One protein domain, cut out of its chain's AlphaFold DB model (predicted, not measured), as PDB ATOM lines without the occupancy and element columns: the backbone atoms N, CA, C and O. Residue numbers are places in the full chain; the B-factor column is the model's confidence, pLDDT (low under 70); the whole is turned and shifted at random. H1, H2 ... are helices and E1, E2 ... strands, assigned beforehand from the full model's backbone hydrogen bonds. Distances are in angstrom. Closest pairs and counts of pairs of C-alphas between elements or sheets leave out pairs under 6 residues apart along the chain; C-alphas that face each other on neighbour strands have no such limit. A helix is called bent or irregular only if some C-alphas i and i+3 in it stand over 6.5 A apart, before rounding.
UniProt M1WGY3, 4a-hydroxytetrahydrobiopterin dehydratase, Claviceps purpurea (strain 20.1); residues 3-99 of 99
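Overview. This is residues 3 to 99 of the 99 residues of the protein "4a-hydroxytetrahydrobiopterin dehydratase" of Claviceps purpurea (strain 20.1) (UniProt M1WGY3). A three-stranded sheet has the long helix H2 along one face, while long loops and the helix H1 form a looser part beyond one end. The 97 printed residues run E1, H1, E2, H2, E3, a mixed class; the antiparallel sheet has the order E2, E1, E3. The whole is only just compact, close to loose, with a radius of gyration of the C-alphas of 14.8 A and spans of 39 by 31 by 25 A.

Arrangement. E1, residues 3 to 9, is antiparallel to E2, residues 61 to 68 (N 6 and O 64, 3.0 A), and to E3, residues 93 to 98 (N 7 and O 93, 2.8 A), these pairs within hydrogen-bond range. H2, residues 71 to 88, is on the sheet, in two layers, helix over one face, at a height of 10.3 A, along the strands; its closest C-alpha to E2 is Thr 74, 5.9 A from that of Phe 68. E2, H2 and E3 form a split strand-helix-strand unit, E1 between its strands, with a right-handed crossover. H1, residues 32 to 42, is not on the sheet and only just irregular, C-alphas 38 and 41 being 6.7 A apart. Every O i to N i+4 pair is within range in H2, 5 of 7 in H1.

Along the chain. E1 begins at C-alpha 3 (361.960, 336.195, 197.465) and spans 19.4 A, H1 15.5 A, E2 22.9 A, H2 25.6 A; E3, 17.0 A, ends at C-alpha 98 (356.652, 340.136, 198.672).

Size, cuts and confidence. The printed part has no cut. The links E1 to H1 and H1 to E2 are long. The pLDDT is under 70 at residues 3 to 5, 9 to 22, 47 to 50 and 97 to 99.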
ATOM      1  N   VAL A   3     360.514 336.282 197.710       56.50
ATOM      2  CA  VAL A   3     361.960 336.195 197.465       56.50
ATOM      3  C   VAL A   3     362.722 336.467 198.759       56.50
ATOM      4  O   VAL A   3     362.580 337.537 199.347       56.50
ATOM      5  N   ALA A   4     363.569 335.520 199.163       54.41
ATOM      6  CA  ALA A   4     364.582 335.727 200.192       54.41
ATOM      7  C   ALA A   4     365.937 335.938 199.511       54.41
ATOM      8  O   ALA A   4     366.436 335.041 198.826       54.41
ATOM      9  N   ARG A   5     366.534 337.119 199.683       66.94
ATOM     10  CA  ARG A   5     367.946 337.338 199.343       66.94
ATOM     11  C   ARG A   5     368.780 337.170 200.590       66.94
ATOM     12  O   ARG A   5     368.519 337.874 201.553       66.94
ATOM     13  N   ILE A   6     369.747 336.263 200.556       75.56
ATOM     14  CA  ILE A   6     370.736 336.088 201.620       75.56
ATOM     15  C   ILE A   6     372.043 336.703 201.136       75.56
ATOM     16  O   ILE A   6     372.501 336.362 200.043       75.56
ATOM     17  N   ARG A   7     372.614 337.590 201.949       73.69
ATOM     18  CA  ARG A   7     373.947 338.157 201.805       73.69
ATOM     19  C   ARG A   7     374.786 337.728 203.004       73.69
ATOM     20  O   ARG A   7     374.422 337.996 204.148       73.69
ATOM     21  N   ASP A   8     375.894 337.058 202.732       70.88
ATOM     22  CA  ASP A   8     376.807 336.578 203.764       70.88
ATOM     23  C   ASP A   8     378.089 337.423 203.796       70.88
ATOM     24  O   ASP A   8     378.768 337.531 202.775       70.88
ATOM     25  N   PHE A   9     378.402 338.037 204.942       58.59
ATOM     26  CA  PHE A   9     379.590 338.874 205.142       58.59
ATOM     27  C   PHE A   9     380.608 338.178 206.037       58.59
ATOM     28  O   PHE A   9     380.335 337.937 207.210       58.59
ATOM     29  N   ALA A  10     381.840 338.012 205.567       52.41
ATOM     30  CA  ALA A  10     382.968 337.793 206.469       52.41
ATOM     31  C   ALA A  10     383.332 339.139 207.155       52.41
ATOM     32  O   ALA A  10     383.847 340.047 206.509       52.41
ATOM     33  N   ARG A  11     383.017 339.341 208.445       43.44
ATOM     34  CA  ARG A  11     383.335 340.589 209.204       43.44
ATOM     35  C   ARG A  11     384.799 340.612 209.713       43.44
ATOM     36  O   ARG A  11     385.307 339.537 210.018       43.44
ATOM     37  N   PRO A  12     385.412 341.785 210.035       54.00
ATOM     38  CA  PRO A  12     385.192 343.147 209.510       54.00
ATOM     39  C   PRO A  12     386.498 343.932 209.177       54.00
ATOM     40  O   PRO A  12     387.523 343.738 209.818       54.00
ATOM     41  N   ALA A  13     386.426 344.926 208.278       42.91
ATOM     42  CA  ALA A  13     386.993 346.277 208.479       42.91
ATOM     43  C   ALA A  13     386.531 347.245 207.373       42.91
ATOM     44  O   ALA A  13     386.606 346.957 206.181       42.91
ATOM     45  N   LEU A  14     386.068 348.423 207.795       44.88
ATOM     46  CA  LEU A  14     385.657 349.535 206.943       44.88
ATOM     47  C   LEU A  14     386.871 350.157 206.242       44.88
ATOM     48  O   LEU A  14     387.614 350.943 206.824       44.88
ATOM     49  N   THR A  15     387.026 349.894 204.951       44.12
ATOM     50  CA  THR A  15     387.654 350.847 204.032       44.12
ATOM     51  C   THR A  15     386.940 350.748 202.688       44.12
ATOM     52  O   THR A  15     387.060 349.762 201.959       44.12
ATOM     53  N   LYS A  16     386.138 351.771 202.362       45.09
ATOM     54  CA  LYS A  16     385.481 351.895 201.055       45.09
ATOM     55  C   LYS A  16     386.549 352.130 199.986       45.09
ATOM     56  O   LYS A  16     386.928 353.261 199.709       45.09
ATOM     57  N   ARG A  17     387.031 351.047 199.381       43.31
ATOM     58  CA  ARG A  17     387.698 351.059 198.076       43.31
ATOM     59  C   ARG A  17     386.772 350.369 197.089       43.31
ATOM     60  O   ARG A  17     386.461 349.193 197.268       43.31
ATOM     61  N   PHE A  18     386.308 351.126 196.103       40.97
ATOM     62  CA  PHE A  18     385.575 350.605 194.959       40.97
ATOM     63  C   PHE A  18     386.592 349.956 194.011       40.97
ATOM     64  O   PHE A  18     387.504 350.634 193.546       40.97
ATOM     65  N   SER A  19     386.460 348.653 193.765       44.12
ATOM     66  CA  SER A  19     387.190 347.937 192.714       44.12
ATOM     67  C   SER A  19     386.170 347.292 191.784       44.12
ATOM     68  O   SER A  19     385.204 346.697 192.251       44.12
ATOM     69  N   SER A  20     386.372 347.449 190.477       47.50
ATOM     70  CA  SER A  20     385.465 347.038 189.400       47.50
ATOM     71  C   SER A  20     385.679 345.598 188.921       47.50
ATOM     72  O   SER A  20     385.250 345.241 187.827       47.50
ATOM     73  N   THR A  21     386.359 344.760 189.700       52.28
ATOM     74  CA  THR A  21     386.577 343.349 189.372       52.28
ATOM     75  C   THR A  21     385.706 342.481 190.280       52.28
ATOM     76  O   THR A  21     385.753 342.627 191.497       52.28
ATOM     77  N   MET A  22     384.903 341.573 189.698       65.94
ATOM     78  CA  MET A  22     384.199 340.494 190.420       65.94
ATOM     79  C   MET A  22     385.222 339.488 190.981       65.94
ATOM     80  O   MET A  22     385.270 338.330 190.572       65.94
ATOM     81  N   GLN A  23     386.097 339.939 191.875       75.62
ATOM     82  CA  GLN A  23     387.065 339.103 192.564       75.62
ATOM     83  C   GLN A  23     386.789 339.112 194.067       75.62
ATOM     84  O   GLN A  23     386.469 340.172 194.612       75.62
ATOM     85  N   PRO A  24     386.872 337.947 194.737       83.06
ATOM     86  CA  PRO A  24     386.696 337.870 196.178       83.06
ATOM     87  C   PRO A  24     387.711 338.757 196.895       83.06
ATOM     88  O   PRO A  24     388.896 338.750 196.564       83.06
ATOM     89  N   ARG A  25     387.243 339.505 197.891       85.00
ATOM     90  CA  ARG A  25     388.075 340.333 198.756       85.00
ATOM     91  C   ARG A  25     388.009 339.787 200.171       85.00
ATOM     92  O   ARG A  25     386.931 339.678 200.749       85.00
ATOM     93  N   PHE A  26     389.172 339.459 200.718       84.69
ATOM     94  CA  PHE A  26     389.292 338.852 202.037       84.69
ATOM     95  C   PHE A  26     389.727 339.873 203.087       84.69
ATOM     96  O   PHE A  26     390.390 340.866 202.780       84.69
ATOM     97  N   SER A  27     389.340 339.638 204.339       82.38
ATOM     98  CA  SER A  27     389.822 340.429 205.469       82.38
ATOM     99  C   SER A  27     391.276 340.064 205.812       82.38
ATOM    100  O   SER A  27     391.708 338.934 205.550       82.38
ATOM    101  N   PRO A  28     392.043 340.984 206.431       82.75
ATOM    102  CA  PRO A  28     393.408 340.704 206.864       82.75
ATOM    103  C   PRO A  28     393.487 339.463 207.762       82.75
ATOM    104  O   PRO A  28     392.675 339.296 208.668       82.75
ATOM    105  N   GLY A  29     394.478 338.602 207.518       82.38
ATOM    106  CA  GLY A  29     394.668 337.355 208.270       82.38
ATOM    107  C   GLY A  29     393.872 336.155 207.743       82.38
ATOM    108  O   GLY A  29     394.009 335.056 208.275       82.38
ATOM    109  N   THR A  30     393.081 336.329 206.682       84.12
ATOM    110  CA  THR A  30     392.409 335.218 205.998       84.12
ATOM    111  C   THR A  30     393.395 334.445 205.124       84.12
ATOM    112  O   THR A  30     394.201 335.037 204.408       84.12
ATOM    113  N   ASN A  31     393.323 333.112 205.134       88.00
ATOM    114  CA  ASN A  31     394.095 332.289 204.206       88.00
ATOM    115  C   ASN A  31     393.443 332.305 202.812       88.00
ATOM    116  O   ASN A  31     392.592 331.473 202.506       88.00
ATOM    117  N   GLU A  32     393.846 333.256 201.969       85.94
ATOM    118  CA  GLU A  32     393.208 333.519 200.669       85.94
ATOM    119  C   GLU A  32     393.167 332.290 199.749       85.94
ATOM    120  O   GLU A  32     392.171 332.067 199.061       85.94
ATOM    121  N   SER A  33     394.213 331.457 199.764       85.69
ATOM    122  CA  SER A  33     394.287 330.239 198.945       85.69
ATOM    123  C   SER A  33     393.231 329.210 199.361       85.69
ATOM    124  O   SER A  33     392.422 328.775 198.535       85.69
ATOM    125  N   ALA A  34     393.167 328.879 200.656       85.31
ATOM    126  CA  ALA A  34     392.177 327.941 201.180       85.31
ATOM    127  C   ALA A  34     390.747 328.473 201.011       85.31
ATOM    128  O   ALA A  34     389.847 327.723 200.624       85.31
ATOM    129  N   THR A  35     390.528 329.769 201.246       85.00
ATOM    130  CA  THR A  35     389.200 330.370 201.090       85.00
ATOM    131  C   THR A  35     388.769 330.407 199.623       85.00
ATOM    132  O   THR A  35     387.626 330.074 199.322       85.00
ATOM    133  N   THR A  36     389.668 330.711 198.686       85.56
ATOM    134  CA  THR A  36     389.357 330.688 197.244       85.56
ATOM    135  C   THR A  36     388.993 329.280 196.765       85.56
ATOM    136  O   THR A  36     388.024 329.108 196.015       85.56
ATOM    137  N   ALA A  37     389.704 328.256 197.246       86.44
ATOM    138  CA  ALA A  37     389.372 326.864 196.952       86.44
ATOM    139  C   ALA A  37     387.967 326.491 197.465       86.44
ATOM    140  O   ALA A  37     387.193 325.867 196.740       86.44
ATOM    141  N   ALA A  38     387.601 326.942 198.672       86.56
ATOM    142  CA  ALA A  38     386.275 326.724 199.250       86.56
ATOM    143  C   ALA A  38     385.154 327.513 198.542       86.56
ATOM    144  O   ALA A  38     384.019 327.044 198.474       86.56
ATOM    145  N   LEU A  39     385.458 328.694 197.991       85.81
ATOM    146  CA  LEU A  39     384.493 329.528 197.264       85.81
ATOM    147  C   LEU A  39     384.152 328.974 195.881       85.81
ATOM    148  O   LEU A  39     383.001 329.058 195.456       85.81
ATOM    149  N   THR A  40     385.137 328.402 195.187       86.12
ATOM    150  CA  THR A  40     384.993 327.903 193.811       86.12
ATOM    151  C   THR A  40     383.731 327.053 193.588       86.12
ATOM    152  O   THR A  40     382.958 327.405 192.701       86.12
ATOM    153  N   PRO A  41     383.430 326.007 194.385       87.38
ATOM    154  CA  PRO A  41     382.233 325.186 194.169       87.38
ATOM    155  C   PRO A  41     380.906 325.899 194.484       87.38
ATOM    156  O   PRO A  41     379.842 325.429 194.083       87.38
ATOM    157  N   LEU A  42     380.925 327.016 195.216       86.69
ATOM    158  CA  LEU A  42     379.717 327.751 195.599       86.69
ATOM    159  C   LEU A  42     379.276 328.750 194.524       86.69
ATOM    160  O   LEU A  42     378.081 329.058 194.426       86.69
ATOM    161  N   LEU A  43     380.227 329.246 193.731       88.06
ATOM    162  CA  LEU A  43     380.017 330.324 192.774       88.06
ATOM    163  C   LEU A  43     379.357 329.834 191.482       88.06
ATOM    164  O   LEU A  43     379.785 328.861 190.868       88.06
ATOM    165  N   ALA A  44     378.351 330.574 191.021       84.00
ATOM    166  CA  ALA A  44     377.663 330.319 189.758       84.00
ATOM    167  C   ALA A  44     378.562 330.526 188.527       84.00
ATOM    168  O   ALA A  44     378.303 329.961 187.471       84.00
ATOM    169  N   SER A  45     379.620 331.332 188.656       74.94
ATOM    170  CA  SER A  45     380.574 331.619 187.582       74.94
ATOM    171  C   SER A  45     381.691 330.579 187.445       74.94
ATOM    172  O   SER A  45     382.527 330.718 186.555       74.94
ATOM    173  N   SER A  46     381.761 329.563 188.317       73.31
ATOM    174  CA  SER A  46     382.800 328.532 188.216       73.31
ATOM    175  C   SER A  46     382.519 327.605 187.028       73.31
ATOM    176  O   SER A  46     381.400 327.106 186.895       73.31
ATOM    177  N   ALA A  47     383.523 327.334 186.193       58.28
ATOM    178  CA  ALA A  47     383.387 326.426 185.057       58.28
ATOM    179  C   ALA A  47     382.995 325.003 185.518       58.28
ATOM    180  O   ALA A  47     383.725 324.380 186.285       58.28
ATOM    181  N   GLY A  48     381.847 324.489 185.051       69.88
ATOM    182  CA  GLY A  48     381.341 323.141 185.361       69.88
ATOM    183  C   GLY A  48     380.022 323.131 186.147       69.88
ATOM    184  O   GLY A  48     379.141 323.949 185.896       69.88
ATOM    185  N   SER A  49     379.876 322.196 187.099       60.88
ATOM    186  CA  SER A  49     378.724 322.081 188.023       60.88
ATOM    187  C   SER A  49     378.772 323.150 189.128       60.88
ATOM    188  O   SER A  49     378.706 322.832 190.318       60.88
ATOM    189  N   GLY A  50     378.945 324.411 188.734       65.44
ATOM    190  CA  GLY A  50     379.044 325.532 189.658       65.44
ATOM    191  C   GLY A  50     377.829 325.661 190.571       65.44
ATOM    192  O   GLY A  50     376.732 325.166 190.287       65.44
ATOM    193  N   GLY A  51     378.044 326.318 191.707       85.50
ATOM    194  CA  GLY A  51     376.995 326.560 192.685       85.50
ATOM    195  C   GLY A  51     375.981 327.607 192.213       85.50
ATOM    196  O   GLY A  51     375.826 327.906 191.034       85.50
ATOM    197  N   LYS A  52     375.223 328.166 193.156       88.81
ATOM    198  CA  LYS A  52     374.155 329.148 192.869       88.81
ATOM    199  C   LYS A  52     374.376 330.484 193.573       88.81
ATOM    200  O   LYS A  52     373.457 331.298 193.628       88.81
ATOM    201  N   TRP A  53     375.550 330.671 194.167       89.19
ATOM    202  CA  TRP A  53     375.926 331.917 194.815       89.19
ATOM    203  C   TRP A  53     376.629 332.825 193.819       89.19
ATOM    204  O   TRP A  53     377.389 332.375 192.965       89.19
ATOM    205  N   THR A  54     376.372 334.113 193.932       88.25
ATOM    206  CA  THR A  54     377.041 335.146 193.150       88.25
ATOM    207  C   THR A  54     377.850 336.015 194.088       88.25
ATOM    208  O   THR A  54     377.407 336.313 195.196       88.25
ATOM    209  N   LEU A  55     379.032 336.433 193.654       86.88
ATOM    210  CA  LEU A  55     379.817 337.392 194.411       86.88
ATOM    211  C   LEU A  55     379.133 338.766 194.359       86.88
ATOM    212  O   LEU A  55     378.706 339.205 193.288       86.88
ATOM    213  N   ALA A  56     379.019 339.435 195.504       85.06
ATOM    214  CA  ALA A  56     378.516 340.798 195.578       85.06
ATOM    215  C   ALA A  56     379.423 341.748 194.779       85.06
ATOM    216  O   ALA A  56     380.616 341.497 194.607       85.06
ATOM    217  N   ALA A  57     378.874 342.875 194.323       81.31
ATOM    218  CA  ALA A  57     379.600 343.821 193.469       81.31
ATOM    219  C   ALA A  57     380.892 344.379 194.102       81.31
ATOM    220  O   ALA A  57     381.797 344.786 193.384       81.31
ATOM    221  N   ASN A  58     380.985 344.402 195.436       80.00
ATOM    222  CA  ASN A  58     382.181 344.821 196.176       80.00
ATOM    223  C   ASN A  58     383.192 343.687 196.429       80.00
ATOM    224  O   ASN A  58     384.268 343.962 196.955       80.00
ATOM    225  N   GLY A  59     382.857 342.436 196.103       83.06
ATOM    226  CA  GLY A  59     383.713 341.271 196.323       83.06
ATOM    227  C   GLY A  59     383.763 340.754 197.763       83.06
ATOM    228  O   GLY A  59     384.446 339.772 198.025       83.06
ATOM    229  N   GLU A  60     383.055 341.384 198.703       84.62
ATOM    230  CA  GLU A  60     383.188 341.108 200.147       84.62
ATOM    231  C   GLU A  60     382.093 340.198 200.710       84.62
ATOM    232  O   GLU A  60     382.097 339.875 201.898       84.62
ATOM    233  N   ALA A  61     381.120 339.832 199.879       84.88
ATOM    234  CA  ALA A  61     379.976 339.042 200.296       84.88
ATOM    235  C   ALA A  61     379.516 338.094 199.192       84.88
ATOM    236  O   ALA A  61     379.736 338.341 198.002       84.88
ATOM    237  N   LEU A  62     378.836 337.024 199.593       86.94
ATOM    238  CA  LEU A  62     378.111 336.142 198.681       86.94
ATOM    239  C   LEU A  62     376.621 336.438 198.746       86.94
ATOM    240  O   LEU A  62     376.062 336.601 199.827       86.94
ATOM    241  N   GLU A  63     375.973 336.456 197.589       88.25
ATOM    242  CA  GLU A  63     374.545 336.703 197.450       88.25
ATOM    243  C   GLU A  63     373.849 335.542 196.748       88.25
ATOM    244  O   GLU A  63     374.364 334.962 195.788       88.25
ATOM    245  N   ARG A  64     372.642 335.209 197.210       87.94
ATOM    246  CA  ARG A  64     371.748 334.283 196.512       87.94
ATOM    247  C   ARG A  64     370.291 334.635 196.764       87.94
ATOM    248  O   ARG A  64     369.898 334.956 197.882       87.94
ATOM    249  N   SER A  65     369.486 334.529 195.709       87.94
ATOM    250  CA  SER A  65     368.033 334.692 195.774       87.94
ATOM    251  C   SER A  65     367.339 333.328 195.805       87.94
ATOM    252  O   SER A  65     367.663 332.442 195.010       87.94
ATOM    253  N   PHE A  66     366.370 333.168 196.702       87.94
ATOM    254  CA  PHE A  66     365.505 331.995 196.806       87.94
ATOM    255  C   PHE A  66     364.057 332.414 196.584       87.94
ATOM    256  O   PHE A  66     363.568 333.306 197.275       87.94
ATOM    257  N   THR A  67     363.376 331.761 195.644       86.88
ATOM    258  CA  THR A  67     361.970 332.036 195.324       86.88
ATOM    259  C   THR A  67     361.098 330.885 195.798       86.88
ATOM    260  O   THR A  67     361.360 329.728 195.464       86.88
ATOM    261  N   PHE A  68     360.036 331.202 196.536       87.44
ATOM    262  CA  PHE A  68     359.094 330.214 197.057       87.44
ATOM    263  C   PHE A  68     357.674 330.457 196.542       87.44
ATOM    264  O   PHE A  68     357.273 331.585 196.239       87.44
ATOM    265  N   LYS A  69     356.888 329.373 196.484       88.31
ATOM    266  CA  LYS A  69     355.486 329.401 196.039       88.31
ATOM    267  C   LYS A  69     354.614 330.303 196.919       88.31
ATOM    268  O   LYS A  69     353.701 330.943 196.410       88.31
ATOM    269  N   ASN A  70     354.874 330.338 198.226       86.75
ATOM    270  CA  ASN A  70     354.112 331.127 199.190       86.75
ATOM    271  C   ASN A  70     354.989 331.599 200.362       86.75
ATOM    272  O   ASN A  70     356.126 331.149 200.542       86.75
ATOM    273  N   PHE A  71     354.433 332.508 201.165       86.81
ATOM    274  CA  PHE A  71     355.117 333.083 202.320       86.81
ATOM    275  C   PHE A  71     355.427 332.037 203.400       86.81
ATOM    276  O   PHE A  71     356.533 332.037 203.929       86.81
ATOM    277  N   ALA A  72     354.512 331.095 203.662       89.81
ATOM    278  CA  ALA A  72     354.724 330.035 204.652       89.81
ATOM    279  C   ALA A  72     356.015 329.241 204.378       89.81
ATOM    280  O   ALA A  72     356.846 329.086 205.264       89.81
ATOM    281  N   LYS A  73     356.261 328.852 203.118       90.50
ATOM    282  CA  LYS A  73     357.507 328.172 202.727       90.50
ATOM    283  C   LYS A  73     358.753 329.046 202.846       90.50
ATOM    284  O   LYS A  73     359.829 328.528 203.125       90.50
ATOM    285  N   THR A  74     358.611 330.353 202.649       89.69
ATOM    286  CA  THR A  74     359.716 331.301 202.863       89.69
ATOM    287  C   THR A  74     360.076 331.363 204.344       89.69
ATOM    288  O   THR A  74     361.252 331.307 204.693       89.69
ATOM    289  N   TRP A  75     359.069 331.418 205.216       89.31
ATOM    290  CA  TRP A  75     359.256 331.446 206.663       89.31
ATOM    291  C   TRP A  75     359.866 330.148 207.210       89.31
ATOM    292  O   TRP A  75     360.801 330.207 208.011       89.31
ATOM    293  N   ASP A  76     359.409 328.987 206.725       93.00
ATOM    294  CA  ASP A  76     359.997 327.682 207.062       93.00
ATOM    295  C   ASP A  76     361.501 327.661 206.736       93.00
ATOM    296  O   ASP A  76     362.331 327.282 207.566       93.00
ATOM    297  N   PHE A  77     361.863 328.125 205.534       91.44
ATOM    298  CA  PHE A  77     363.254 328.218 205.097       91.44
ATOM    299  C   PHE A  77     364.074 329.168 205.980       91.44
ATOM    300  O   PHE A  77     365.153 328.797 206.441       91.44
ATOM    301  N   MET A  78     363.558 330.365 206.265       88.94
ATOM    302  CA  MET A  78     364.235 331.338 207.129       88.94
ATOM    303  C   MET A  78     364.449 330.792 208.546       88.94
ATOM    304  O   MET A  78     365.513 330.989 209.126       88.94
ATOM    305  N   THR A  79     363.479 330.054 209.088       92.62
ATOM    306  CA  THR A  79     363.584 329.432 210.417       92.62
ATOM    307  C   THR A  79     364.704 328.393 210.461       92.62
ATOM    308  O   THR A  79     365.515 328.393 211.390       92.62
ATOM    309  N   ALA A  80     364.797 327.544 209.434       93.12
ATOM    310  CA  ALA A  80     365.868 326.558 209.325       93.12
ATOM    311  C   ALA A  80     367.255 327.219 209.221       93.12
ATOM    312  O   ALA A  80     368.193 326.776 209.885       93.12
ATOM    313  N   VAL A  81     367.380 328.302 208.444       90.19
ATOM    314  CA  VAL A  81     368.631 329.072 208.336       90.19
ATOM    315  C   VAL A  81     369.005 329.698 209.681       90.19
ATOM    316  O   VAL A  81     370.127 329.496 210.139       90.19
ATOM    317  N   SER A  82     368.070 330.365 210.367       89.81
ATOM    318  CA  SER A  82     368.305 330.969 211.690       89.81
ATOM    319  C   SER A  82     368.861 329.975 212.712       89.81
ATOM    320  O   SER A  82     369.739 330.324 213.503       89.81
ATOM    321  N   LEU A  83     368.377 328.728 212.697       92.12
ATOM    322  CA  LEU A  83     368.876 327.684 213.591       92.12
ATOM    323  C   LEU A  83     370.351 327.359 213.317       92.12
ATOM    324  O   LEU A  83     371.137 327.247 214.257       92.12
ATOM    325  N   GLN A  84     370.739 327.253 212.045       89.56
ATOM    326  CA  GLN A  84     372.132 327.003 211.663       89.56
ATOM    327  C   GLN A  84     373.035 328.198 211.981       89.56
ATOM    328  O   GLN A  84     374.135 328.021 212.498       89.56
ATOM    329  N   CYS A  85     372.545 329.419 211.770       88.62
ATOM    330  CA  CYS A  85     373.251 330.654 212.114       88.62
ATOM    331  C   CYS A  85     373.586 330.742 213.605       88.62
ATOM    332  O   CYS A  85     374.691 331.140 213.974       88.62
ATOM    333  N   LYS A  86     372.659 330.300 214.467       88.44
ATOM    334  CA  LYS A  86     372.888 330.230 215.913       88.44
ATOM    335  C   LYS A  86     374.026 329.269 216.268       88.44
ATOM    336  O   LYS A  86     374.832 329.594 217.134       88.44
ATOM    337  N   LEU A  87     374.101 328.112 215.608       90.62
ATOM    338  CA  LEU A  87     375.172 327.132 215.828       90.62
ATOM    339  C   LEU A  87     376.526 327.636 215.312       90.62
ATOM    340  O   LEU A  87     377.541 327.448 215.974       90.62
ATOM    341  N   ALA A  88     376.532 328.310 214.162       86.38
ATOM    342  CA  ALA A  88     377.733 328.886 213.559       86.38
ATOM    343  C   ALA A  88     378.186 330.203 214.219       86.38
ATOM    344  O   ALA A  88     379.237 330.728 213.861       86.38
ATOM    345  N   ASN A  89     377.394 330.755 215.150       88.56
ATOM    346  CA  ASN A  89     377.553 332.105 215.698       88.56
ATOM    347  C   ASN A  89     377.760 333.169 214.601       88.56
ATOM    348  O   ASN A  89     378.545 334.109 214.744       88.56
ATOM    349  N   HIS A  90     377.060 332.997 213.480       83.50
ATOM    350  CA  HIS A  90     377.241 333.800 212.282       83.50
ATOM    351  C   HIS A  90     375.898 334.141 211.661       83.50
ATOM    352  O   HIS A  90     375.078 333.258 211.413       83.50
ATOM    353  N   HIS A  91     375.663 335.428 211.431       81.88
ATOM    354  CA  HIS A  91     374.353 335.940 211.050       81.88
ATOM    355  C   HIS A  91     374.400 336.490 209.621       81.88
ATOM    356  O   HIS A  91     375.228 337.361 209.348       81.88
ATOM    357  N   PRO A  92     373.516 336.030 208.721       84.25
ATOM    358  CA  PRO A  92     373.385 336.596 207.392       84.25
ATOM    359  C   PRO A  92     372.628 337.923 207.443       84.25
ATOM    360  O   PRO A  92     371.797 338.160 208.321       84.25
ATOM    361  N   GLU A  93     372.848 338.756 206.435       84.56
ATOM    362  CA  GLU A  93     371.919 339.823 206.086       84.56
ATOM    363  C   GLU A  93     370.894 339.257 205.097       84.56
ATOM    364  O   GLU A  93     371.253 338.556 204.149       84.56
ATOM    365  N   TRP A  94     369.607 339.537 205.293       84.44
ATOM    366  CA  TRP A  94     368.594 339.155 204.315       84.44
ATOM    367  C   TRP A  94     367.505 340.199 204.121       84.44
ATOM    368  O   TRP A  94     367.259 341.048 204.974       84.44
ATOM    369  N   THR A  95     366.805 340.097 202.996       79.88
ATOM    370  CA  THR A  95     365.590 340.870 202.719       79.88
ATOM    371  C   THR A  95     364.498 339.937 202.220       79.88
ATOM    372  O   THR A  95     364.748 339.146 201.304       79.88
ATOM    373  N   ASN A  96     363.297 340.049 202.790       74.12
ATOM    374  CA  ASN A  96     362.095 339.396 202.279       74.12
ATOM    375  C   ASN A  96     361.246 340.441 201.556       74.12
ATOM    376  O   ASN A  96     360.753 341.379 202.181       74.12
ATOM    377  N   VAL A  97     361.103 340.286 200.244       68.31
ATOM    378  CA  VAL A  97     360.237 341.144 199.436       68.31
ATOM    379  C   VAL A  97     359.087 340.286 198.925       68.31
ATOM    380  O   VAL A  97     359.302 339.270 198.256       68.31
ATOM    381  N   SER A  98     357.864 340.688 199.273       60.16
ATOM    382  CA  SER A  98     356.652 340.136 198.672       60.16
ATOM    383  C   SER A  98     356.321 340.967 197.440       60.16
ATOM    384  O   SER A  98     356.125 342.175 197.550       60.16
ATOM    385  N   ILE A  99     356.311 340.306 196.286       55.44
ATOM    386  CA  ILE A  99     355.902 340.843 194.983       55.44
ATOM    387  C   ILE A  99     354.680 340.079 194.494       55.44
ATOM    388  O   ILE A  99     354.641 338.830 194.671       55.44
TER     389      ILE A  99